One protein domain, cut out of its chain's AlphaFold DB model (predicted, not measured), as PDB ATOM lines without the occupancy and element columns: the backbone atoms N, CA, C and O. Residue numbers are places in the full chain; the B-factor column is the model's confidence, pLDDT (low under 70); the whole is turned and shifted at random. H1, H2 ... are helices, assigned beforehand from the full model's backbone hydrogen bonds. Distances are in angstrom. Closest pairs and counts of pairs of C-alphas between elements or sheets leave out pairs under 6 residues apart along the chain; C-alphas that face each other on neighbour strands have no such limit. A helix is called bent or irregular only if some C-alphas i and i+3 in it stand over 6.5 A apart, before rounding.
ATOM      1  N   ASP A  60     475.157 287.845 275.484       94.06
ATOM      2  CA  ASP A  60     476.023 287.836 276.667       94.06
ATOM      3  C   ASP A  60     475.532 286.871 277.764       94.06
ATOM      4  O   ASP A  60     476.350 286.086 278.252       94.06
ATOM      5  N   PRO A  61     474.226 286.814 278.118       95.31
ATOM      6  CA  PRO A  61     473.729 285.875 279.127       95.31
ATOM      7  C   PRO A  61     473.956 284.400 278.773       95.31
ATOM      8  O   PRO A  61     474.055 283.561 279.664       95.31
ATOM      9  N   PHE A  62     474.050 284.078 277.480       94.44
ATOM     10  CA  PHE A  62     474.320 282.721 277.006       94.44
ATOM     11  C   PHE A  62     475.822 282.432 276.852       94.44
ATOM     12  O   PHE A  62     476.205 281.287 276.604       94.44
ATOM     13  N   GLY A  63     476.681 283.453 276.957       95.31
ATOM     14  CA  GLY A  63     478.102 283.355 276.621       95.31
ATOM     15  C   GLY A  63     478.340 283.063 275.136       95.31
ATOM     16  O   GLY A  63     479.305 282.383 274.787       95.31
ATOM     17  N   TRP A  64     477.426 283.497 274.261       94.69
ATOM     18  CA  TRP A  64     477.475 283.215 272.817       94.69
ATOM     19  C   TRP A  64     477.876 284.413 271.969       94.69
ATOM     20  O   TRP A  64     477.979 284.267 270.752       94.69
ATOM     21  N   TYR A  65     478.099 285.575 272.582       93.38
ATOM     22  CA  TYR A  65     478.579 286.737 271.854       93.38
ATOM     23  C   TYR A  65     479.920 286.421 271.181       93.38
ATOM     24  O   TYR A  65     480.845 285.883 271.797       93.38
ATOM     25  N   GLN A  66     480.002 286.742 269.896       89.69
ATOM     26  CA  GLN A  66     481.213 286.644 269.098       89.69
ATOM     27  C   GLN A  66     481.398 287.967 268.369       89.69
ATOM     28  O   GLN A  66     480.434 288.538 267.875       89.69
ATOM     29  N   GLU A  67     482.642 288.433 268.291       89.81
ATOM     30  CA  GLU A  67     482.993 289.633 267.518       89.81
ATOM     31  C   GLU A  67     482.796 289.411 266.007       89.81
ATOM     32  O   GLU A  67     482.562 290.347 265.248       89.81
ATOM     33  N   ASN A  68     482.901 288.157 265.557       93.06
ATOM     34  CA  ASN A  68     482.806 287.779 264.154       93.06
ATOM     35  C   ASN A  68     481.769 286.662 263.965       93.06
ATOM     36  O   ASN A  68     481.727 285.741 264.786       93.06
ATOM     37  N   PRO A  69     480.993 286.673 262.862       94.06
ATOM     38  CA  PRO A  69     480.038 285.615 262.584       94.06
ATOM     39  C   PRO A  69     480.757 284.312 262.236       94.06
ATOM     40  O   PRO A  69     481.843 284.307 261.650       94.06
ATOM     41  N   THR A  70     480.086 283.186 262.476       93.19
ATOM     42  CA  THR A  70     480.599 281.877 262.032       93.19
ATOM     43  C   THR A  70     480.693 281.790 260.498       93.19
ATOM     44  O   THR A  70     481.604 281.160 259.956       93.19
ATOM     45  N   HIS A  71     479.787 282.463 259.780       94.62
ATOM     46  CA  HIS A  71     479.808 282.575 258.323       94.62
ATOM     47  C   HIS A  71     479.518 284.009 257.894       94.62
ATOM     48  O   HIS A  71     478.558 284.605 258.358       94.62
ATOM     49  N   TYR A  72     480.306 284.554 256.969       95.50
ATOM     50  CA  TYR A  72     480.019 285.860 256.368       95.50
ATOM     51  C   TYR A  72     479.129 285.717 255.138       95.50
ATOM     52  O   TYR A  72     479.374 284.846 254.294       95.50
ATOM     53  N   ALA A  73     478.170 286.629 255.001       92.94
ATOM     54  CA  ALA A  73     477.362 286.772 253.806       92.94
ATOM     55  C   ALA A  73     478.270 287.108 252.601       92.94
ATOM     56  O   ALA A  73     478.964 288.125 252.609       92.94
ATOM     57  N   PRO A  74     478.318 286.264 251.553       91.44
ATOM     58  CA  PRO A  74     479.118 286.516 250.358       91.44
ATOM     59  C   PRO A  74     478.581 287.664 249.494       91.44
ATOM     60  O   PRO A  74     479.311 288.149 248.632       91.44
ATOM     61  N   MET A  75     477.318 288.056 249.673       88.94
ATOM     62  CA  MET A  75     476.644 289.070 248.867       88.94
ATOM     63  C   MET A  75     475.655 289.871 249.721       88.94
ATOM     64  O   MET A  75     474.809 289.296 250.403       88.94
ATOM     65  N   GLY A  76     475.735 291.200 249.660       85.12
ATOM     66  CA  GLY A  76     474.742 292.063 250.298       85.12
ATOM     67  C   GLY A  76     473.360 291.901 249.664       85.12
ATOM     68  O   GLY A  76     473.250 291.567 248.481       85.12
ATOM     69  N   SER A  77     472.301 292.181 250.428       83.81
ATOM     70  CA  SER A  77     470.960 292.226 249.856       83.81
ATOM     71  C   SER A  77     470.932 293.307 248.787       83.81
ATOM     72  O   SER A  77     471.411 294.420 249.035       83.81
ATOM     73  N   PRO A  78     470.322 293.046 247.626       76.25
ATOM     74  CA  PRO A  78     469.987 294.120 246.721       76.25
ATOM     75  C   PRO A  78     469.091 295.146 247.424       76.25
ATOM     76  O   PRO A  78     468.272 294.780 248.270       76.25
ATOM     77  N   ARG A  79     469.292 296.433 247.120       75.25
ATOM     78  CA  ARG A  79     468.578 297.554 247.749       75.25
ATOM     79  C   ARG A  79     468.173 298.599 246.714       75.25
ATOM     80  O   ARG A  79     468.878 298.831 245.731       75.25
ATOM     81  N   GLY A  80     467.070 299.288 247.002       64.75
ATOM     82  CA  GLY A  80     466.596 300.434 246.227       64.75
ATOM     83  C   GLY A  80     466.057 300.055 244.848       64.75
ATOM     84  O   GLY A  80     465.625 298.932 244.627       64.75
ATOM     85  N   ASN A  81     466.085 301.007 243.913       62.06
ATOM     86  CA  ASN A  81     465.574 300.835 242.544       62.06
ATOM     87  C   ASN A  81     466.680 300.477 241.535       62.06
ATOM     88  O   ASN A  81     466.519 300.675 240.330       62.06
ATOM     89  N   VAL A  82     467.839 300.013 242.011       62.62
ATOM     90  CA  VAL A  82     468.970 299.699 241.134       62.62
ATOM     91  C   VAL A  82     468.642 298.441 240.341       62.62
ATOM     92  O   VAL A  82     468.279 297.413 240.910       62.62
ATOM     93  N   ARG A  83     468.777 298.506 239.013       65.25
ATOM     94  CA  ARG A  83     468.589 297.340 238.148       65.25
ATOM     95  C   ARG A  83     469.686 296.319 238.444       65.25
ATOM     96  O   ARG A  83     470.850 296.539 238.116       65.25
ATOM     97  N   ILE A  84     469.306 295.202 239.050       70.12
ATOM     98  CA  ILE A  84     470.224 294.101 239.345       70.12
ATOM     99  C   ILE A  84     470.354 293.247 238.078       70.12
ATOM    100  O   ILE A  84     469.332 292.870 237.499       70.12
ATOM    101  N   PRO A  85     471.574 292.920 237.621       77.50
ATOM    102  CA  PRO A  85     471.761 291.939 236.557       77.50
ATOM    103  C   PRO A  85     471.099 290.604 236.926       77.50
ATOM    104  O   PRO A  85     471.253 290.149 238.057       77.50
ATOM    105  N   ALA A  86     470.406 289.953 235.986       74.44
ATOM    106  CA  ALA A  86     469.653 288.720 236.260       74.44
ATOM    107  C   ALA A  86     470.503 287.643 236.968       74.44
ATOM    108  O   ALA A  86     470.089 287.109 237.992       74.44
ATOM    109  N   GLY A  87     471.747 287.435 236.520       80.81
ATOM    110  CA  GLY A  87     472.666 286.480 237.152       80.81
ATOM    111  C   GLY A  87     473.050 286.818 238.601       80.81
ATOM    112  O   GLY A  87     473.325 285.913 239.382       80.81
ATOM    113  N   HIS A  88     473.034 288.094 239.007       82.88
ATOM    114  CA  HIS A  88     473.246 288.470 240.412       82.88
ATOM    115  C   HIS A  88     472.013 288.182 241.267       82.88
ATOM    116  O   HIS A  88     472.158 287.713 242.391       82.88
ATOM    117  N   ALA A  89     470.811 288.427 240.739       81.88
ATOM    118  CA  ALA A  89     469.578 288.095 241.443       81.88
ATOM    119  C   ALA A  89     469.457 286.576 241.650       81.88
ATOM    120  O   ALA A  89     469.182 286.136 242.762       81.88
ATOM    121  N   GLU A  90     469.744 285.777 240.620       85.19
ATOM    122  CA  GLU A  90     469.774 284.312 240.712       85.19
ATOM    123  C   GLU A  90     470.809 283.817 241.730       85.19
ATOM    124  O   GLU A  90     470.505 282.958 242.556       85.19
ATOM    125  N   MET A  91     472.013 284.397 241.725       88.56
ATOM    126  CA  MET A  91     473.062 284.046 242.684       88.56
ATOM    127  C   MET A  91     472.665 284.394 244.123       88.56
ATOM    128  O   MET A  91     472.847 283.576 245.022       88.56
ATOM    129  N   TYR A  92     472.086 285.577 244.341       88.88
ATOM    130  CA  TYR A  92     471.584 285.989 245.649       88.88
ATOM    131  C   TYR A  92     470.458 285.075 246.146       88.88
ATOM    132  O   TYR A  92     470.488 284.641 247.293       88.88
ATOM    133  N   LEU A  93     469.505 284.714 245.280       88.50
ATOM    134  CA  LEU A  93     468.453 283.744 245.608       88.50
ATOM    135  C   LEU A  93     469.034 282.366 245.957       88.50
ATOM    136  O   LEU A  93     468.548 281.716 246.884       88.50
ATOM    137  N   GLY A  94     470.088 281.938 245.257       90.31
ATOM    138  CA  GLY A  94     470.840 280.731 245.600       90.31
ATOM    139  C   GLY A  94     471.451 280.813 247.000       90.31
ATOM    140  O   GLY A  94     471.286 279.896 247.802       90.31
ATOM    141  N   TYR A  95     472.087 281.937 247.340       92.88
ATOM    142  CA  TYR A  95     472.639 282.148 248.676       92.88
ATOM    143  C   TYR A  95     471.573 282.202 249.772       92.88
ATOM    144  O   TYR A  95     471.771 281.574 250.808       92.88
ATOM    145  N   LEU A  96     470.439 282.871 249.540       90.88
ATOM    146  CA  LEU A  96     469.322 282.887 250.489       90.88
ATOM    147  C   LEU A  96     468.835 281.477 250.832       90.88
ATOM    148  O   LEU A  96     468.407 281.239 251.954       90.88
ATOM    149  N   ARG A  97     468.874 280.546 249.874       90.25
ATOM    150  CA  ARG A  97     468.423 279.168 250.090       90.25
ATOM    151  C   ARG A  97     469.476 278.302 250.782       90.25
ATOM    152  O   ARG A  97     469.122 277.519 251.658       90.25
ATOM    153  N   ASP A  98     470.740 278.435 250.379       93.00
ATOM    154  CA  ASP A  98     471.757 277.407 250.635       93.00
ATOM    155  C   ASP A  98     472.893 277.865 251.573       93.00
ATOM    156  O   ASP A  98     473.687 277.036 252.022       93.00
ATOM    157  N   ASN A  99     473.022 279.165 251.869       95.56
ATOM    158  CA  ASN A  99     474.142 279.693 252.651       95.56
ATOM    159  C   ASN A  99     473.736 280.030 254.105       95.56
ATOM    160  O   ASN A  99     472.806 280.809 254.313       95.56
ATOM    161  N   PRO A 100     474.470 279.527 255.120       95.88
ATOM    162  CA  PRO A 100     474.149 279.713 256.541       95.88
ATOM    163  C   PRO A 100     474.314 281.152 257.052       95.88
ATOM    164  O   PRO A 100     474.004 281.423 258.206       95.88
ATOM    165  N   ALA A 101     474.831 282.080 256.247       96.56
ATOM    166  CA  ALA A 101     474.844 283.505 256.568       96.56
ATOM    167  C   ALA A 101     473.504 284.202 256.265       96.56
ATOM    168  O   ALA A 101     473.383 285.398 256.524       96.56
ATOM    169  N   TYR A 102     472.506 283.489 255.728       96.50
ATOM    170  CA  TYR A 102     471.180 284.036 255.441       96.50
ATOM    171  C   TYR A 102     470.068 283.263 256.133       96.50
ATOM    172  O   TYR A 102     470.141 282.049 256.316       96.50
ATOM    173  N   ILE A 103     468.995 283.980 256.453       96.31
ATOM    174  CA  ILE A 103     467.736 283.370 256.860       96.31
ATOM    175  C   ILE A 103     467.067 282.771 255.629       96.31
ATOM    176  O   ILE A 103     466.655 283.484 254.709       96.31
ATOM    177  N   SER A 104     466.929 281.446 255.642       93.75
ATOM    178  CA  SER A 104     466.287 280.720 254.551       93.75
ATOM    179  C   SER A 104     464.814 281.118 254.385       93.75
ATOM    180  O   SER A 104     464.093 281.242 255.380       93.75
ATOM    181  N   PRO A 105     464.296 281.234 253.147       92.75
ATOM    182  CA  PRO A 105     462.868 281.437 252.894       92.75
ATOM    183  C   PRO A 105     461.946 280.381 253.529       92.75
ATOM    184  O   PRO A 105     460.779 280.672 253.816       92.75
ATOM    185  N   SER A 106     462.456 279.166 253.762       93.25
ATOM    186  CA  SER A 106     461.722 278.074 254.413       93.25
ATOM    187  C   SER A 106     461.900 278.028 255.931       93.25
ATOM    188  O   SER A 106     461.233 277.230 256.581       93.25
ATOM    189  N   ALA A 107     462.749 278.879 256.522       92.94
ATOM    190  CA  ALA A 107     463.059 278.846 257.955       92.94
ATOM    191  C   ALA A 107     461.803 278.911 258.835       92.94
ATOM    192  O   ALA A 107     461.654 278.177 259.808       92.94
ATOM    193  N   ALA A 108     460.852 279.752 258.437       93.81
ATOM    194  CA  ALA A 108     459.581 279.923 259.125       93.81
ATOM    195  C   ALA A 108     458.674 278.679 259.069       93.81
ATOM    196  O   ALA A 108     457.808 278.508 259.928       93.81
ATOM    197  N   ASP A 109     458.827 277.832 258.047       93.06
ATOM    198  CA  ASP A 109     457.965 276.667 257.855       93.06
ATOM    199  C   ASP A 109     458.310 275.537 258.831       93.06
ATOM    200  O   ASP A 109     457.432 274.770 259.225       93.06
ATOM    201  N   GLU A 110     459.555 275.498 259.298       88.19
ATOM    202  CA  GLU A 110     460.044 274.525 260.277       88.19
ATOM    203  C   GLU A 110     459.394 274.719 261.658       88.19
ATOM    204  O   GLU A 110     459.161 273.754 262.382       88.19
ATOM    205  N   LEU A 111     458.973 275.945 261.991       93.56
ATOM    206  CA  LEU A 111     458.255 276.238 263.237       93.56
ATOM    207  C   LEU A 111     456.777 275.825 263.206       93.56
ATOM    208  O   LEU A 111     456.121 275.833 264.250       93.56
ATOM    209  N   ASN A 112     456.221 275.460 262.044       93.62
ATOM    210  CA  ASN A 112     454.800 275.116 261.935       93.62
ATOM    211  C   ASN A 112     454.428 273.913 262.806       93.62
ATOM    212  O   ASN A 112     453.381 273.938 263.447       93.62
ATOM    213  N   ALA A 113     455.279 272.885 262.853       91.06
ATOM    214  CA  ALA A 113     455.013 271.680 263.637       91.06
ATOM    215  C   ALA A 113     454.918 271.992 265.139       91.06
ATOM    216  O   ALA A 113     453.962 271.586 265.801       91.06
ATOM    217  N   ILE A 114     455.864 272.782 265.649       94.44
ATOM    218  CA  ILE A 114     455.913 273.194 267.057       94.44
ATOM    219  C   ILE A 114     454.718 274.082 267.385       94.44
ATOM    220  O   ILE A 114     454.015 273.847 268.363       94.44
ATOM    221  N   LEU A 115     454.446 275.075 266.536       95.38
ATOM    222  CA  LEU A 115     453.348 276.010 266.741       95.38
ATOM    223  C   LEU A 115     451.990 275.301 266.746       95.38
ATOM    224  O   LEU A 115     451.147 275.608 267.586       95.38
ATOM    225  N   ASN A 116     451.780 274.350 265.833       94.44
ATOM    226  CA  ASN A 116     450.564 273.541 265.807       94.44
ATOM    227  C   ASN A 116     450.457 272.689 267.072       94.44
ATOM    228  O   ASN A 116     449.428 272.735 267.732       94.44
ATOM    229  N   ARG A 117     451.540 272.027 267.492       94.00
ATOM    230  CA  ARG A 117     451.532 271.213 268.712       94.00
ATOM    231  C   ARG A 117     451.231 272.028 269.970       94.00
ATOM    232  O   ARG A 117     450.405 271.612 270.776       94.00
ATOM    233  N   VAL A 118     451.848 273.201 270.129       95.38
ATOM    234  CA  VAL A 118     451.549 274.101 271.255       95.38
ATOM    235  C   VAL A 118     450.085 274.533 271.203       95.38
ATOM    236  O   VAL A 118     449.401 274.469 272.220       95.38
ATOM    237  N   ARG A 119     449.575 274.914 270.023       95.44
ATOM    238  CA  ARG A 119     448.159 275.274 269.837       95.44
ATOM    239  C   ARG A 119     447.215 274.135 270.201       95.44
ATOM    240  O   ARG A 119     446.213 274.390 270.863       95.44
ATOM    241  N   ASP A 120     447.529 272.910 269.809       94.62
ATOM    242  CA  ASP A 120     446.715 271.741 270.125       94.62
ATOM    243  C   ASP A 120     446.703 271.493 271.639       94.62
ATOM    244  O   ASP A 120     445.641 271.322 272.232       94.62
ATOM    245  N   MET A 121     447.860 271.582 272.303       95.44
ATOM    246  CA  MET A 121     447.970 271.394 273.755       95.44
ATOM    247  C   MET A 121     447.223 272.466 274.565       95.44
ATOM    248  O   MET A 121     446.596 272.142 275.581       95.44
ATOM    249  N   VAL A 122     447.267 273.736 274.138       94.56
ATOM    250  CA  VAL A 122     446.579 274.831 274.853       94.56
ATOM    251  C   VAL A 122     445.075 274.858 274.594       94.56
ATOM    252  O   VAL A 122     444.327 275.223 275.497       94.56
ATOM    253  N   ASN A 123     444.625 274.453 273.401       93.50
ATOM    254  CA  ASN A 123     443.208 274.468 273.027       93.50
ATOM    255  C   ASN A 123     442.492 273.132 273.280       93.50
ATOM    256  O   ASN A 123     441.267 273.073 273.173       93.50
ATOM    257  N   SER A 124     443.223 272.061 273.604       92.94
ATOM    258  CA  SER A 124     442.622 270.756 273.884       92.94
ATOM    259  C   SER A 124     441.646 270.831 275.071       92.94
ATOM    260  O   SER A 124     441.956 271.452 276.093       92.94
ATOM    261  N   PRO A 125     440.484 270.158 275.013       91.38
ATOM    262  CA  PRO A 125     439.612 270.020 276.177       91.38
ATOM    263  C   PRO A 125     440.254 269.160 277.276       91.38
ATOM    264  O   PRO A 125     439.963 269.353 278.455       91.38
ATOM    265  N   THR A 126     441.150 268.239 276.911       91.75
ATOM    266  CA  THR A 126     441.880 267.392 277.857       91.75
ATOM    267  C   THR A 126     443.234 268.013 278.218       91.75
ATOM    268  O   THR A 126     443.925 268.538 277.335       91.75
ATOM    269  N   PRO A 127     443.642 267.979 279.502       90.44
ATOM    270  CA  PRO A 127     444.986 268.391 279.900       90.44
ATOM    271  C   PRO A 127     446.064 267.580 279.157       90.44
ATOM    272  O   PRO A 127     445.877 266.372 278.988       90.44
ATOM    273  N   PRO A 128     447.179 268.203 278.726       94.75
ATOM    274  CA  PRO A 128     448.302 267.475 278.141       94.75
ATOM    275  C   PRO A 128     448.869 266.444 279.118       94.75
ATOM    276  O   PRO A 128     448.877 266.677 280.327       94.75
ATOM    277  N   THR A 129     449.367 265.321 278.611       95.81
ATOM    278  CA  THR A 129     450.052 264.326 279.447       95.81
ATOM    279  C   THR A 129     451.494 264.748 279.744       95.81
ATOM    280  O   THR A 129     452.065 265.576 279.033       95.81
ATOM    281  N   SER A 130     452.124 264.153 280.763       95.88
ATOM    282  CA  SER A 130     453.562 264.342 281.022       95.88
ATOM    283  C   SER A 130     454.424 264.012 279.792       95.88
ATOM    284  O   SER A 130     455.363 264.744 279.482       95.88
ATOM    285  N   ASP A 131     454.069 262.973 279.028       96.38
ATOM    286  CA  ASP A 131     454.789 262.614 277.802       96.38
ATOM    287  C   ASP A 131     454.608 263.661 276.691       96.38
ATOM    288  O   ASP A 131     455.567 263.965 275.979       96.38
ATOM    289  N   ASP A 132     453.426 264.280 276.577       96.19
ATOM    290  CA  ASP A 132     453.206 265.394 275.646       96.19
ATOM    291  C   ASP A 132     454.062 266.609 275.995       96.19
ATOM    292  O   ASP A 132     454.659 267.219 275.104       96.19
ATOM    293  N   GLN A 133     454.134 266.951 277.285       96.31
ATOM    294  CA  GLN A 133     454.938 268.070 277.770       96.31
ATOM    295  C   GLN A 133     456.435 267.791 277.581       96.31
ATOM    296  O   GLN A 133     457.156 268.645 277.065       96.31
ATOM    297  N   ARG A 134     456.914 266.577 277.890       96.88
ATOM    298  CA  ARG A 134     458.313 266.184 277.653       96.88
ATOM    299  C   ARG A 134     458.667 266.215 276.167       96.88
ATOM    300  O   ARG A 134     459.739 266.695 275.800       96.88
ATOM    301  N   ALA A 135     457.772 265.733 275.307       96.25
ATOM    302  CA  ALA A 135     457.960 265.805 273.864       96.25
ATOM    303  C   ALA A 135     458.035 267.262 273.386       96.25
ATOM    304  O   ALA A 135     458.909 267.589 272.585       96.25
ATOM    305  N   LEU A 136     457.174 268.146 273.906       95.94
ATOM    306  CA  LEU A 136     457.226 269.579 273.613       95.94
ATOM    307  C   LEU A 136     458.583 270.193 273.981       95.94
ATOM    308  O   LEU A 136     459.132 270.930 273.166       95.94
ATOM    309  N   VAL A 137     459.142 269.870 275.153       96.94
ATOM    310  CA  VAL A 137     460.486 270.339 275.541       96.94
ATOM    311  C   VAL A 137     461.521 269.943 274.488       96.94
ATOM    312  O   VAL A 137     462.265 270.805 274.028       96.94
ATOM    313  N   GLY A 138     461.509 268.688 274.028       96.56
ATOM    314  CA  GLY A 138     462.420 268.232 272.972       96.56
ATOM    315  C   GLY A 138     462.292 269.032 271.669       96.56
ATOM    316  O   GLY A 138     463.301 269.423 271.084       96.56
ATOM    317  N   PHE A 139     461.065 269.352 271.243       95.62
ATOM    318  CA  PHE A 139     460.848 270.201 270.063       95.62
ATOM    319  C   PHE A 139     461.360 271.632 270.260       95.62
ATOM    320  O   PHE A 139     461.938 272.215 269.343       95.62
ATOM    321  N   LEU A 140     461.155 272.211 271.444       96.75
ATOM    322  CA  LEU A 140     461.633 273.558 271.752       96.75
ATOM    323  C   LEU A 140     463.160 273.620 271.794       96.75
ATOM    324  O   LEU A 140     463.734 274.596 271.326       96.75
ATOM    325  N   GLU A 141     463.825 272.582 272.292       97.38
ATOM    326  CA  GLU A 141     465.286 272.494 272.272       97.38
ATOM    327  C   GLU A 141     465.848 272.351 270.860       97.38
ATOM    328  O   GLU A 141     466.867 272.958 270.534       97.38
ATOM    329  N   GLU A 142     465.189 271.580 269.997       96.25
ATOM    330  CA  GLU A 142     465.569 271.496 268.587       96.25
ATOM    331  C   GLU A 142     465.459 272.868 267.908       96.25
ATOM    332  O   GLU A 142     466.403 273.314 267.242       96.25
ATOM    333  N   ALA A 143     464.359 273.587 268.158       96.19
ATOM    334  CA  ALA A 143     464.195 274.959 267.693       96.19
ATOM    335  C   ALA A 143     465.242 275.906 268.296       96.19
ATOM    336  O   ALA A 143     465.801 276.720 267.572       96.19
ATOM    337  N   ALA A 144     465.579 275.774 269.580       97.06
ATOM    338  CA  ALA A 144     466.594 276.600 270.233       97.06
ATOM    339  C   ALA A 144     468.000 276.336 269.669       97.06
ATOM    340  O   ALA A 144     468.781 277.263 269.464       97.06
ATOM    341  N   ASN A 145     468.321 275.086 269.333       96.25
ATOM    342  CA  ASN A 145     469.578 274.742 268.671       96.25
ATOM    343  C   ASN A 145     469.672 275.337 267.263       96.25
ATOM    344  O   ASN A 145     470.762 275.691 266.809       96.25
ATOM    345  N   ARG A 146     468.542 275.436 266.559       94.75
ATOM    346  CA  ARG A 146     468.457 276.142 265.279       94.75
ATOM    347  C   ARG A 146     468.622 277.641 265.459       94.75
ATOM    348  O   ARG A 146     469.511 278.219 264.846       94.75
ATOM    349  N   SER A 147     467.848 278.203 266.373       96.81
ATOM    350  CA  SER A 147     467.887 279.598 266.776       96.81
ATOM    351  C   SER A 147     469.300 280.054 267.113       96.81
ATOM    352  O   SER A 147     469.780 281.049 266.589       96.81
ATOM    353  N   ARG A 148     470.056 279.251 267.867       96.69
ATOM    354  CA  ARG A 148     471.472 279.509 268.144       96.69
ATOM    355  C   ARG A 148     472.312 279.687 266.875       96.69
ATOM    356  O   ARG A 148     473.152 280.581 266.832       96.69
ATOM    357  N   ARG A 149     472.117 278.859 265.844       95.44
ATOM    358  CA  ARG A 149     472.833 279.021 264.563       95.44
ATOM    359  C   ARG A 149     472.432 280.319 263.876       95.44
ATOM    360  O   ARG A 149     473.305 281.009 263.354       95.44
ATOM    361  N   ASP A 150     471.146 280.654 263.935       96.56
ATOM    362  CA  ASP A 150     470.605 281.875 263.347       96.56
ATOM    363  C   ASP A 150     471.148 283.132 264.069       96.56
ATOM    364  O   ASP A 150     471.587 284.094 263.436       96.56
ATOM    365  N   LEU A 151     471.272 283.082 265.397       97.19
ATOM    366  CA  LEU A 151     471.904 284.114 266.223       97.19
ATOM    367  C   LEU A 151     473.396 284.297 265.899       97.19
ATOM    368  O   LEU A 151     473.880 285.419 265.816       97.19
ATOM    369  N   MET A 152     474.147 283.213 265.698       95.94
ATOM    370  CA  MET A 152     475.607 283.268 265.510       95.94
ATOM    371  C   MET A 152     476.055 283.632 264.087       95.94
ATOM    372  O   MET A 152     477.248 283.840 263.842       95.94
ATOM    373  N   SER A 153     475.134 283.645 263.122       95.44
ATOM    374  CA  SER A 153     475.478 283.819 261.713       95.44
ATOM    375  C   SER A 153     474.541 284.799 261.002       95.44
ATOM    376  O   SER A 153     474.942 285.954 260.853       95.44
ATOM    377  N   PRO A 154     473.314 284.451 260.575       96.75
ATOM    378  CA  PRO A 154     472.490 285.370 259.793       96.75
ATOM    379  C   PRO A 154     472.054 286.629 260.557       96.75
ATOM    380  O   PRO A 154     471.956 287.692 259.946       96.75
ATOM    381  N   LEU A 155     471.850 286.542 261.876       97.50
ATOM    382  CA  LEU A 155     471.510 287.685 262.737       97.50
ATOM    383  C   LEU A 155     472.728 288.388 263.341       97.50
ATOM    384  O   LEU A 155     472.584 289.300 264.149       97.50
ATOM    385  N   HIS A 156     473.940 287.993 262.957       97.19
ATOM    386  CA  HIS A 156     475.131 288.718 263.372       97.19
ATOM    387  C   HIS A 156     475.133 290.139 262.764       97.19
ATOM    388  O   HIS A 156     474.756 290.288 261.593       97.19
ATOM    389  N   PRO A 157     475.611 291.180 263.478       95.06
ATOM    390  CA  PRO A 157     475.650 292.561 262.976       95.06
ATOM    391  C   PRO A 157     476.302 292.724 261.591       95.06
ATOM    392  O   PRO A 157     475.806 293.467 260.751       95.06
ATOM    393  N   GLU A 158     477.365 291.966 261.312       93.50
ATOM    394  CA  GLU A 158     478.041 291.938 259.998       93.50
ATOM    395  C   GLU A 158     477.178 291.381 258.841       93.50
ATOM    396  O   GLU A 158     477.446 291.673 257.677       93.50
ATOM    397  N   ASN A 159     476.146 290.578 259.127       95.31
ATOM    398  CA  ASN A 159     475.315 289.916 258.112       95.31
ATOM    399  C   ASN A 159     473.888 290.463 258.027       95.31
ATOM    400  O   ASN A 159     473.214 290.223 257.021       95.31
ATOM    401  N   VAL A 160     473.409 291.193 259.039       94.06
ATOM    402  CA  VAL A 160     472.004 291.634 259.116       94.06
ATOM    403  C   VAL A 160     471.590 292.481 257.904       94.06
ATOM    404  O   VAL A 160     470.496 292.330 257.363       94.06
ATOM    405  N   THR A 161     472.501 293.308 257.388       90.94
ATOM    406  CA  THR A 161     472.271 294.157 256.207       90.94
ATOM    407  C   THR A 161     472.191 293.366 254.899       90.94
ATOM    408  O   THR A 161     471.690 293.880 253.890       90.94
ATOM    409  N   SER A 162     472.668 292.121 254.912       92.88
ATOM    410  CA  SER A 162     472.653 291.208 253.774       92.88
ATOM    411  C   SER A 162     471.376 290.373 253.693       92.88
ATOM    412  O   SER A 162     471.172 289.704 252.688       92.88
ATOM    413  N   GLN A 163     470.510 290.421 254.709       94.12
ATOM    414  CA  GLN A 163     469.265 289.654 254.734       94.12
ATOM    415  C   GLN A 163     468.215 290.223 253.779       94.12
ATOM    416  O   GLN A 163     468.146 291.431 253.546       94.12
ATOM    417  N   HIS A 164     467.337 289.348 253.287       92.56
ATOM    418  CA  HIS A 164     466.124 289.754 252.584       92.56
ATOM    419  C   HIS A 164     464.956 289.894 253.568       92.56
ATOM    420  O   HIS A 164     464.742 289.012 254.400       92.56
ATOM    421  N   ILE A 165     464.156 290.956 253.438       92.69
ATOM    422  CA  ILE A 165     463.101 291.290 254.407       92.69
ATOM    423  C   ILE A 165     462.048 290.184 254.548       92.69
ATOM    424  O   ILE A 165     461.649 289.845 255.653       92.69
ATOM    425  N   SER A 166     461.631 289.570 253.434       92.88
ATOM    426  CA  SER A 166     460.493 288.640 253.439       92.88
ATOM    427  C   SER A 166     460.736 287.382 254.297       92.88
ATOM    428  O   SER A 166     459.877 287.075 255.124       92.88
ATOM    429  N   PRO A 167     461.876 286.667 254.179       94.25
ATOM    430  CA  PRO A 167     462.221 285.591 255.111       94.25
ATOM    431  C   PRO A 167     462.317 286.042 256.576       94.25
ATOM    432  O   PRO A 167     461.799 285.347 257.450       94.25
ATOM    433  N   VAL A 168     462.920 287.210 256.839       96.25
ATOM    434  CA  VAL A 168     463.082 287.768 258.197       96.25
ATOM    435  C   VAL A 168     461.717 288.029 258.840       96.25
ATOM    436  O   VAL A 168     461.451 287.540 259.934       96.25
ATOM    437  N   GLU A 169     460.816 288.726 258.146       95.81
ATOM    438  CA  GLU A 169     459.460 289.013 258.628       95.81
ATOM    439  C   GLU A 169     458.643 287.736 258.828       95.81
ATOM    440  O   GLU A 169     457.946 287.581 259.835       95.81
ATOM    441  N   LYS A 170     458.711 286.800 257.873       96.06
ATOM    442  CA  LYS A 170     457.977 285.533 257.963       96.06
ATOM    443  C   LYS A 170     458.419 284.748 259.202       96.06
ATOM    444  O   LYS A 170     457.561 284.246 259.927       96.06
ATOM    445  N   LEU A 171     459.725 284.670 259.459       96.88
ATOM    446  CA  LEU A 171     460.277 283.985 260.626       96.88
ATOM    447  C   LEU A 171     459.962 284.734 261.929       96.88
ATOM    448  O   LEU A 171     459.474 284.116 262.875       96.88
ATOM    449  N   SER A 172     460.130 286.060 261.951       97.38
ATOM    450  CA  SER A 172     459.781 286.929 263.086       97.38
ATOM    451  C   SER A 172     458.335 286.710 263.538       97.38
ATOM    452  O   SER A 172     458.070 286.428 264.706       97.38
ATOM    453  N   ASN A 173     457.390 286.723 262.592       96.88
ATOM    454  CA  ASN A 173     455.973 286.508 262.878       96.88
ATOM    455  C   ASN A 173     455.685 285.113 263.455       96.88
ATOM    456  O   ASN A 173     454.802 284.967 264.305       96.88
ATOM    457  N   LYS A 174     456.413 284.078 263.013       96.38
ATOM    458  CA  LYS A 174     456.275 282.721 263.565       96.38
ATOM    459  C   LYS A 174     456.793 282.641 264.990       96.38
ATOM    460  O   LYS A 174     456.092 282.090 265.837       96.38
ATOM    461  N   TYR A 175     457.956 283.227 265.262       96.44
ATOM    462  CA  TYR A 175     458.481 283.291 266.619       96.44
ATOM    463  C   TYR A 175     457.576 284.083 267.541       96.44
ATOM    464  O   TYR A 175     457.217 283.564 268.585       96.44
ATOM    465  N   LYS A 176     457.100 285.258 267.124       95.69
ATOM    466  CA  LYS A 176     456.145 286.060 267.897       95.69
ATOM    467  C   LYS A 176     454.872 285.286 268.250       95.69
ATOM    468  O   LYS A 176     454.365 285.388 269.365       95.69
ATOM    469  N   ALA A 177     454.347 284.496 267.312       95.50
ATOM    470  CA  ALA A 177     453.196 283.639 267.576       95.50
ATOM    471  C   ALA A 177     453.524 282.521 268.579       95.50
ATOM    472  O   ALA A 177     452.691 282.208 269.424       95.50
ATOM    473  N   LEU A 178     454.713 281.920 268.484       95.38
ATOM    474  CA  LEU A 178     455.159 280.862 269.388       95.38
ATOM    475  C   LEU A 178     455.455 281.402 270.795       95.38
ATOM    476  O   LEU A 178     454.863 280.928 271.759       95.38
ATOM    477  N   THR A 179     456.309 282.418 270.926       93.94
ATOM    478  CA  THR A 179     456.687 283.026 272.211       93.94
ATOM    479  C   THR A 179     455.484 283.650 272.907       93.94
ATOM    480  O   THR A 179     455.339 283.496 274.115       93.94
ATOM    481  N   GLY A 180     454.539 284.234 272.161       93.06
ATOM    482  CA  GLY A 180     453.268 284.702 272.719       93.06
ATOM    483  C   GLY A 180     452.454 283.592 273.398       93.06
ATOM    484  O   GLY A 180     451.801 283.842 274.413       93.06
ATOM    485  N   LEU A 181     452.523 282.354 272.893       93.19
ATOM    486  CA  LEU A 181     451.910 281.196 273.549       93.19
ATOM    487  C   LEU A 181     452.715 280.744 274.781       93.19
ATOM    488  O   LEU A 181     452.134 280.415 275.812       93.19
ATOM    489  N   LEU A 182     454.047 280.769 274.683       92.69
ATOM    490  CA  LEU A 182     454.981 280.322 275.727       92.69
ATOM    491  C   LEU A 182     455.230 281.350 276.847       92.69
ATOM    492  O   LEU A 182     455.920 281.039 277.812       92.69
ATOM    493  N   GLN A 183     454.711 282.573 276.737       89.56
ATOM    494  CA  GLN A 183     454.841 283.624 277.758       89.56
ATOM    495  C   GLN A 183     453.523 283.903 278.491       89.56
ATOM    496  O   GLN A 183     453.513 284.534 279.551       89.56
ATOM    497  N   ASN A 184     452.391 283.423 277.969       91.31
ATOM    498  CA  ASN A 184     451.117 283.553 278.661       91.31
ATOM    499  C   ASN A 184     451.091 282.629 279.880       91.31
ATOM    500  O   ASN A 184     451.031 281.408 279.745       91.31
ATOM    501  N   ARG A 185     451.052 283.218 281.076       89.00
ATOM    502  CA  ARG A 185     451.077 282.489 282.351       89.00
ATOM    503  C   ARG A 185     450.043 281.364 282.441       89.00
ATOM    504  O   ARG A 185     450.345 280.319 283.005       89.00
ATOM    505  N   HIS A 186     448.846 281.566 281.888       88.00
ATOM    506  CA  HIS A 186     447.795 280.549 281.902       88.00
ATOM    507  C   HIS A 186     448.154 279.332 281.036       88.00
ATOM    508  O   HIS A 186     447.902 278.195 281.427       88.00
ATOM    509  N   TRP A 187     448.757 279.562 279.869       91.38
ATOM    510  CA  TRP A 187     449.162 278.486 278.967       91.38
ATOM    511  C   TRP A 187     450.447 277.811 279.425       91.38
ATOM    512  O   TRP A 187     450.530 276.595 279.340       91.38
ATOM    513  N   VAL A 188     451.408 278.561 279.965       91.44
ATOM    514  CA  VAL A 188     452.667 277.999 280.474       91.44
ATOM    515  C   VAL A 188     452.403 276.953 281.546       91.44
ATOM    516  O   VAL A 188     452.876 275.836 281.398       91.44
ATOM    517  N   ASP A 189     451.580 277.262 282.552       92.25
ATOM    518  CA  ASP A 189     451.230 276.288 283.594       92.25
ATOM    519  C   ASP A 189     450.664 274.995 282.985       92.25
ATOM    520  O   ASP A 189     451.135 273.897 283.261       92.25
ATOM    521  N   ARG A 190     449.738 275.118 282.031       93.19
ATOM    522  CA  ARG A 190     449.180 273.965 281.316       93.19
ATOM    523  C   ARG A 190     450.224 273.179 280.508       93.19
ATOM    524  O   ARG A 190     450.088 271.964 280.362       93.19
ATOM    525  N   LEU A 191     451.218 273.859 279.942       93.31
ATOM    526  CA  LEU A 191     452.270 273.264 279.117       93.31
ATOM    527  C   LEU A 191     453.399 272.642 279.948       93.31
ATOM    528  O   LEU A 191     454.131 271.819 279.405       93.31
ATOM    529  N   THR A 192     453.549 273.015 281.226       94.75
ATOM    530  CA  THR A 192     454.723 272.636 282.031       94.75
ATOM    531  C   THR A 192     454.418 272.042 283.409       94.75
ATOM    532  O   THR A 192     455.350 271.629 284.093       94.75
ATOM    533  N   ASN A 193     453.162 271.989 283.866       94.50
ATOM    534  CA  ASN A 193     452.823 271.590 285.244       94.50
ATOM    535  C   ASN A 193     453.159 270.138 285.632       94.50
ATOM    536  O   ASN A 193     453.148 269.821 286.820       94.50
ATOM    537  N   GLN A 194     453.434 269.256 284.670       95.88
ATOM    538  CA  GLN A 194     453.836 267.865 284.908       95.88
ATOM    539  C   GLN A 194     455.312 267.617 284.574       95.88
ATOM    540  O   GLN A 194     455.754 266.466 284.599       95.88
ATOM    541  N   LEU A 195     456.066 268.669 284.246       95.88
ATOM    542  CA  LEU A 195     457.503 268.585 284.032       95.88
ATOM    543  C   LEU A 195     458.229 268.506 285.375       95.88
ATOM    544  O   LEU A 195     457.917 269.249 286.310       95.88
ATOM    545  N   ASP A 196     459.227 267.631 285.438       96.19
ATOM    546  CA  ASP A 196     460.199 267.633 286.529       96.19
ATOM    547  C   ASP A 196     461.081 268.904 286.488       96.19
ATOM    548  O   ASP A 196     461.091 269.620 285.480       96.19
ATOM    549  N   PRO A 197     461.802 269.235 287.579       95.94
ATOM    550  CA  PRO A 197     462.612 270.454 287.640       95.94
ATOM    551  C   PRO A 197     463.624 270.589 286.491       95.94
ATOM    552  O   PRO A 197     463.755 271.673 285.924       95.94
ATOM    553  N   ASP A 198     464.269 269.490 286.093       97.12
ATOM    554  CA  ASP A 198     465.258 269.481 285.009       97.12
ATOM    555  C   ASP A 198     464.600 269.809 283.655       97.12
ATOM    556  O   ASP A 198     465.129 270.576 282.847       97.12
ATOM    557  N   GLN A 199     463.414 269.260 283.384       97.12
ATOM    558  CA  GLN A 199     462.638 269.569 282.182       97.12
ATOM    559  C   GLN A 199     462.108 271.005 282.185       97.12
ATOM    560  O   GLN A 199     462.053 271.628 281.122       97.12
ATOM    561  N   GLN A 200     461.736 271.546 283.347       95.69
ATOM    562  CA  GLN A 200     461.338 272.950 283.468       95.69
ATOM    563  C   GLN A 200     462.508 273.886 283.157       95.69
ATOM    564  O   GLN A 200     462.332 274.850 282.413       95.69
ATOM    565  N   GLU A 201     463.707 273.591 283.657       96.69
ATOM    566  CA  GLU A 201     464.909 274.366 283.339       96.69
ATOM    567  C   GLU A 201     465.201 274.349 281.833       96.69
ATOM    568  O   GLU A 201     465.397 275.402 281.223       96.69
ATOM    569  N   ARG A 202     465.134 273.172 281.202       97.50
ATOM    570  CA  ARG A 202     465.320 273.014 279.749       97.50
ATOM    571  C   ARG A 202     464.272 273.777 278.939       97.50
ATOM    572  O   ARG A 202     464.615 274.433 277.957       97.50
ATOM    573  N   PHE A 203     463.008 273.743 279.368       96.44
ATOM    574  CA  PHE A 203     461.937 274.538 278.768       96.44
ATOM    575  C   PHE A 203     462.249 276.037 278.830       96.44
ATOM    576  O   PHE A 203     462.151 276.734 277.818       96.44
ATOM    577  N   LEU A 204     462.642 276.536 280.007       95.31
ATOM    578  CA  LEU A 204     462.958 277.948 280.212       95.31
ATOM    579  C   LEU A 204     464.171 278.373 279.380       95.31
ATOM    580  O   LEU A 204     464.104 279.397 278.703       95.31
ATOM    581  N   ALA A 205     465.233 277.565 279.363       96.44
ATOM    582  CA  ALA A 205     466.428 277.819 278.566       96.44
ATOM    583  C   ALA A 205     466.102 277.909 277.068       96.44
ATOM    584  O   ALA A 205     466.495 278.873 276.407       96.44
ATOM    585  N   ALA A 206     465.325 276.958 276.538       96.94
ATOM    586  CA  ALA A 206     464.875 277.006 275.153       96.94
ATOM    587  C   ALA A 206     464.040 278.267 274.883       96.94
ATOM    588  O   ALA A 206     464.319 279.000 273.936       96.94
ATOM    589  N   ASN A 207     463.068 278.581 275.745       95.56
ATOM    590  CA  ASN A 207     462.214 279.759 275.587       95.56
ATOM    591  C   ASN A 207     463.007 281.082 275.599       95.56
ATOM    592  O   ASN A 207     462.698 281.992 274.825       95.56
ATOM    593  N   SER A 208     464.049 281.189 276.430       96.19
ATOM    594  CA  SER A 208     464.948 282.349 276.454       96.19
ATOM    595  C   SER A 208     465.676 282.543 275.124       96.19
ATOM    596  O   SER A 208     465.738 283.667 274.626       96.19
ATOM    597  N   VAL A 209     466.170 281.462 274.515       97.75
ATOM    598  CA  VAL A 209     466.854 281.513 273.211       97.75
ATOM    599  C   VAL A 209     465.889 281.936 272.099       97.75
ATOM    600  O   VAL A 209     466.184 282.869 271.353       97.75
ATOM    601  N   LEU A 210     464.698 281.327 272.033       97.06
ATOM    602  CA  LEU A 210     463.685 281.674 271.024       97.06
ATOM    603  C   LEU A 210     463.209 283.132 271.167       97.06
ATOM    604  O   LEU A 210     462.959 283.806 270.168       97.06
ATOM    605  N   SER A 211     463.111 283.640 272.400       96.62
ATOM    606  CA  SER A 211     462.750 285.039 272.674       96.62
ATOM    607  C   SER A 211     463.848 286.023 272.247       96.62
ATOM    608  O   SER A 211     463.546 287.106 271.735       96.62
ATOM    609  N   ALA A 212     465.121 285.654 272.420       97.62
ATOM    610  CA  ALA A 212     466.249 286.452 271.944       97.62
ATOM    611  C   ALA A 212     466.252 286.550 270.411       97.62
ATOM    612  O   ALA A 212     466.368 287.648 269.863       97.62
ATOM    613  N   GLU A 213     466.040 285.431 269.715       97.94
ATOM    614  CA  GLU A 213     465.942 285.437 268.254       97.94
ATOM    615  C   GLU A 213     464.737 286.234 267.759       97.94
ATOM    616  O   GLU A 213     464.896 287.050 266.854       97.94
ATOM    617  N   GLN A 214     463.558 286.084 268.376       97.62
ATOM    618  CA  GLN A 214     462.390 286.908 268.047       97.62
ATOM    619  C   GLN A 214     462.740 288.403 268.084       97.62
ATOM    620  O   GLN A 214     462.449 289.131 267.135       97.62
ATOM    621  N   THR A 215     463.381 288.850 269.164       97.38
ATOM    622  CA  THR A 215     463.719 290.263 269.383       97.38
ATOM    623  C   THR A 215     464.716 290.770 268.336       97.38
ATOM    624  O   THR A 215     464.566 291.873 267.796       97.38
ATOM    625  N   LEU A 216     465.719 289.954 267.996       97.69
ATOM    626  CA  LEU A 216     466.682 290.294 266.950       97.69
ATOM    627  C   LEU A 216     466.070 290.282 265.559       97.69
ATOM    628  O   LEU A 216     466.413 291.152 264.765       97.69
ATOM    629  N   LEU A 217     465.159 289.356 265.266       97.75
ATOM    630  CA  LEU A 217     464.432 289.311 264.001       97.75
ATOM    631  C   LEU A 217     463.543 290.538 263.821       97.75
ATOM    632  O   LEU A 217     463.567 291.144 262.754       97.75
ATOM    633  N   GLU A 218     462.788 290.920 264.857       96.56
ATOM    634  CA  GLU A 218     461.956 292.130 264.840       96.56
ATOM    635  C   GLU A 218     462.808 293.364 264.529       96.56
ATOM    636  O   GLU A 218     462.486 294.123 263.619       96.56
ATOM    637  N   THR A 219     463.953 293.505 265.199       94.81
ATOM    638  CA  THR A 219     464.867 294.631 264.969       94.81
ATOM    639  C   THR A 219     465.576 294.537 263.608       94.81
ATOM    640  O   THR A 219     465.793 295.552 262.953       94.81
ATOM    641  N   ALA A 220     465.909 293.330 263.137       94.25
ATOM    642  CA  ALA A 220     466.587 293.098 261.859       94.25
ATOM    643  C   ALA A 220     465.751 293.528 260.645       94.25
ATOM    644  O   ALA A 220     466.326 293.835 259.600       94.25
ATOM    645  N   THR A 221     464.419 293.592 260.769       92.38
ATOM    646  CA  THR A 221     463.546 294.094 259.692       92.38
ATOM    647  C   THR A 221     463.896 295.522 259.264       92.38
ATOM    648  O   THR A 221     463.806 295.830 258.079       92.38
ATOM    649  N   GLU A 222     464.383 296.362 260.187       89.38
ATOM    650  CA  GLU A 222     464.827 297.736 259.901       89.38
ATOM    651  C   GLU A 222     466.098 297.776 259.030       89.38
ATOM    652  O   GLU A 222     466.369 298.775 258.360       89.38
ATOM    653  N   TYR A 223     466.876 296.691 259.020       89.62
ATOM    654  CA  TYR A 223     468.177 296.604 258.353       89.62
ATOM    655  C   TYR A 223     468.162 295.715 257.109       89.62
ATOM    656  O   TYR A 223     469.057 295.850 256.267       89.62
ATOM    657  N   ALA A 224     467.185 294.817 256.983       88.56
ATOM    658  CA  ALA A 224     467.053 293.898 255.863       88.56
ATOM    659  C   ALA A 224     466.699 294.632 254.557       88.56
ATOM    660  O   ALA A 224     465.988 295.637 254.540       88.56
ATOM    661  N   GLY A 225     467.206 294.129 253.431       84.06
ATOM    662  CA  GLY A 225     466.927 294.694 252.114       84.06
ATOM    663  C   GLY A 225     465.674 294.109 251.460       84.06
ATOM    664  O   GLY A 225     465.201 293.023 251.800       84.06
ATOM    665  N   THR A 226     465.147 294.830 250.474       81.06
ATOM    666  CA  THR A 226     464.043 294.390 249.616       81.06
ATOM    667  C   THR A 226     464.530 294.296 248.177       81.06
ATOM    668  O   THR A 226     465.327 295.127 247.735       81.06
ATOM    669  N   PHE A 227     464.051 293.307 247.416       70.06
ATOM    670  CA  PHE A 227     464.256 293.356 245.972       70.06
ATOM    671  C   PHE A 227     463.646 294.651 245.403       70.06
ATOM    672  O   PHE A 227     462.514 295.000 245.761       70.06
ATOM    673  N   PRO A 228     464.347 295.340 244.483       59.97
ATOM    674  CA  PRO A 228     463.737 296.358 243.647       59.97
ATOM    675  C   PRO A 228     462.488 295.767 243.001       59.97
ATOM    676  O   PRO A 228     462.523 294.636 242.506       59.97
ATOM    677  N   ARG A 229     461.389 296.526 242.973       46.81
ATOM    678  CA  ARG A 229     460.247 296.152 242.135       46.81
ATOM    679  C   ARG A 229     460.769 296.027 240.705       46.81
ATOM    680  O   ARG A 229     461.327 296.988 240.176       46.81
ATOM    681  N   LEU A 230     460.646 294.837 240.119       36.66
ATOM    682  CA  LEU A 230     460.858 294.672 238.687       36.66
ATOM    683  C   LEU A 230     459.818 295.571 237.993       36.66
ATOM    684  O   LEU A 230     458.639 295.457 238.345       36.66
ATOM    685  N   PRO A 231     460.235 296.518 237.134       37.06
ATOM    686  CA  PRO A 231     459.301 297.324 236.359       37.06
ATOM    687  C   PRO A 231     458.464 296.456 235.416       37.06
ATOM    688  O   PRO A 231     458.981 295.409 234.958       37.06
TER     689      PRO A 231
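What this domain is: This is residues 60 to 231 of the 231 residues of the protein "Related to conserved hypothetical Ustilaginaceae-specific protein" of Ustilago trichophora (UniProt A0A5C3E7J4). An elongated four-helix bundle, H2, H3, H5 and H7, running up and down, makes the core. The short H6 lies across one end of it, and H1 lies out beyond the opposite end, touching no helix. The printed part has 172 residues with seven named helices, H1 to H7 in order along the chain, and no named strand; the class is all helix. It is compact, with a radius of gyration of the C-alphas of 18.0 A, and spans 56 by 36 by 23 A.

Where its parts are: Residues 60 to 85 hold no named element. H1 is residues 86 to 98, starting at C-alpha 86 (469.653, 288.720, 236.260), and H2 is residues 107 to 123, 25.3 A long. H2 is irregular, but only just, with C-alphas 110 and 113 6.7 A apart, and has a kink of 31 degrees near residue 114. H3 is residues 130 to 152, 32.9 A long. H4 is residues 157 to 160, H5 residues 165 to 183, 25.9 A long, and H6 residues 185 to 192. H7, residues 197 to 220, is the longest helix at 34.5 A and ends at C-alpha 220 (466.587, 293.098, 261.859).

How they stand to each other: In the bundle, each helix runs against the one before it. H2 and H3 form a helical hairpin at a shallow tilt of 27 degrees; H2 touches H3 with residues 111 to 118 alone, the closest C-alphas being those of Ile 114 and Phe 139, 6.5 A apart. H2 touches H5 the same way at 23 degrees, a shallow tilt, closest at the C-alphas of Ala 108 and Leu 171, 4.4 A. H3 touches H7 the same way at a steep tilt of 38 degrees, closest at the C-alphas of Ala 144 and Ala 206, 5.2 A. H5 touches H7, opposite ways, at a shallow tilt of 34 degrees, only just short of steep; the closest C-alphas, Ser 172 and Leu 217, are 5.3 A apart. H6 touches H2, about perpendicular at 83 degrees, closest at the C-alphas of Val 122 and Trp 187, 6.1 A. H4 is close to H7 but not clearly touching. Every O i to N i+4 pair is within hydrogen-bond range in H1, H5 and H7, against 9 of 13 in H2, 18 of 19 in H3 and 3 of 4 in H6; H4 is too short for such a pair.

The domain as a whole: The two C-alphas farthest apart, those of Asp 196 and Pro 231, are 58.3 A apart. The printed part has no cut, and no link between helices is long. Mean pLDDT of the printed part is 91.3; residues 80 to 83 and 228 to 231 are under 70.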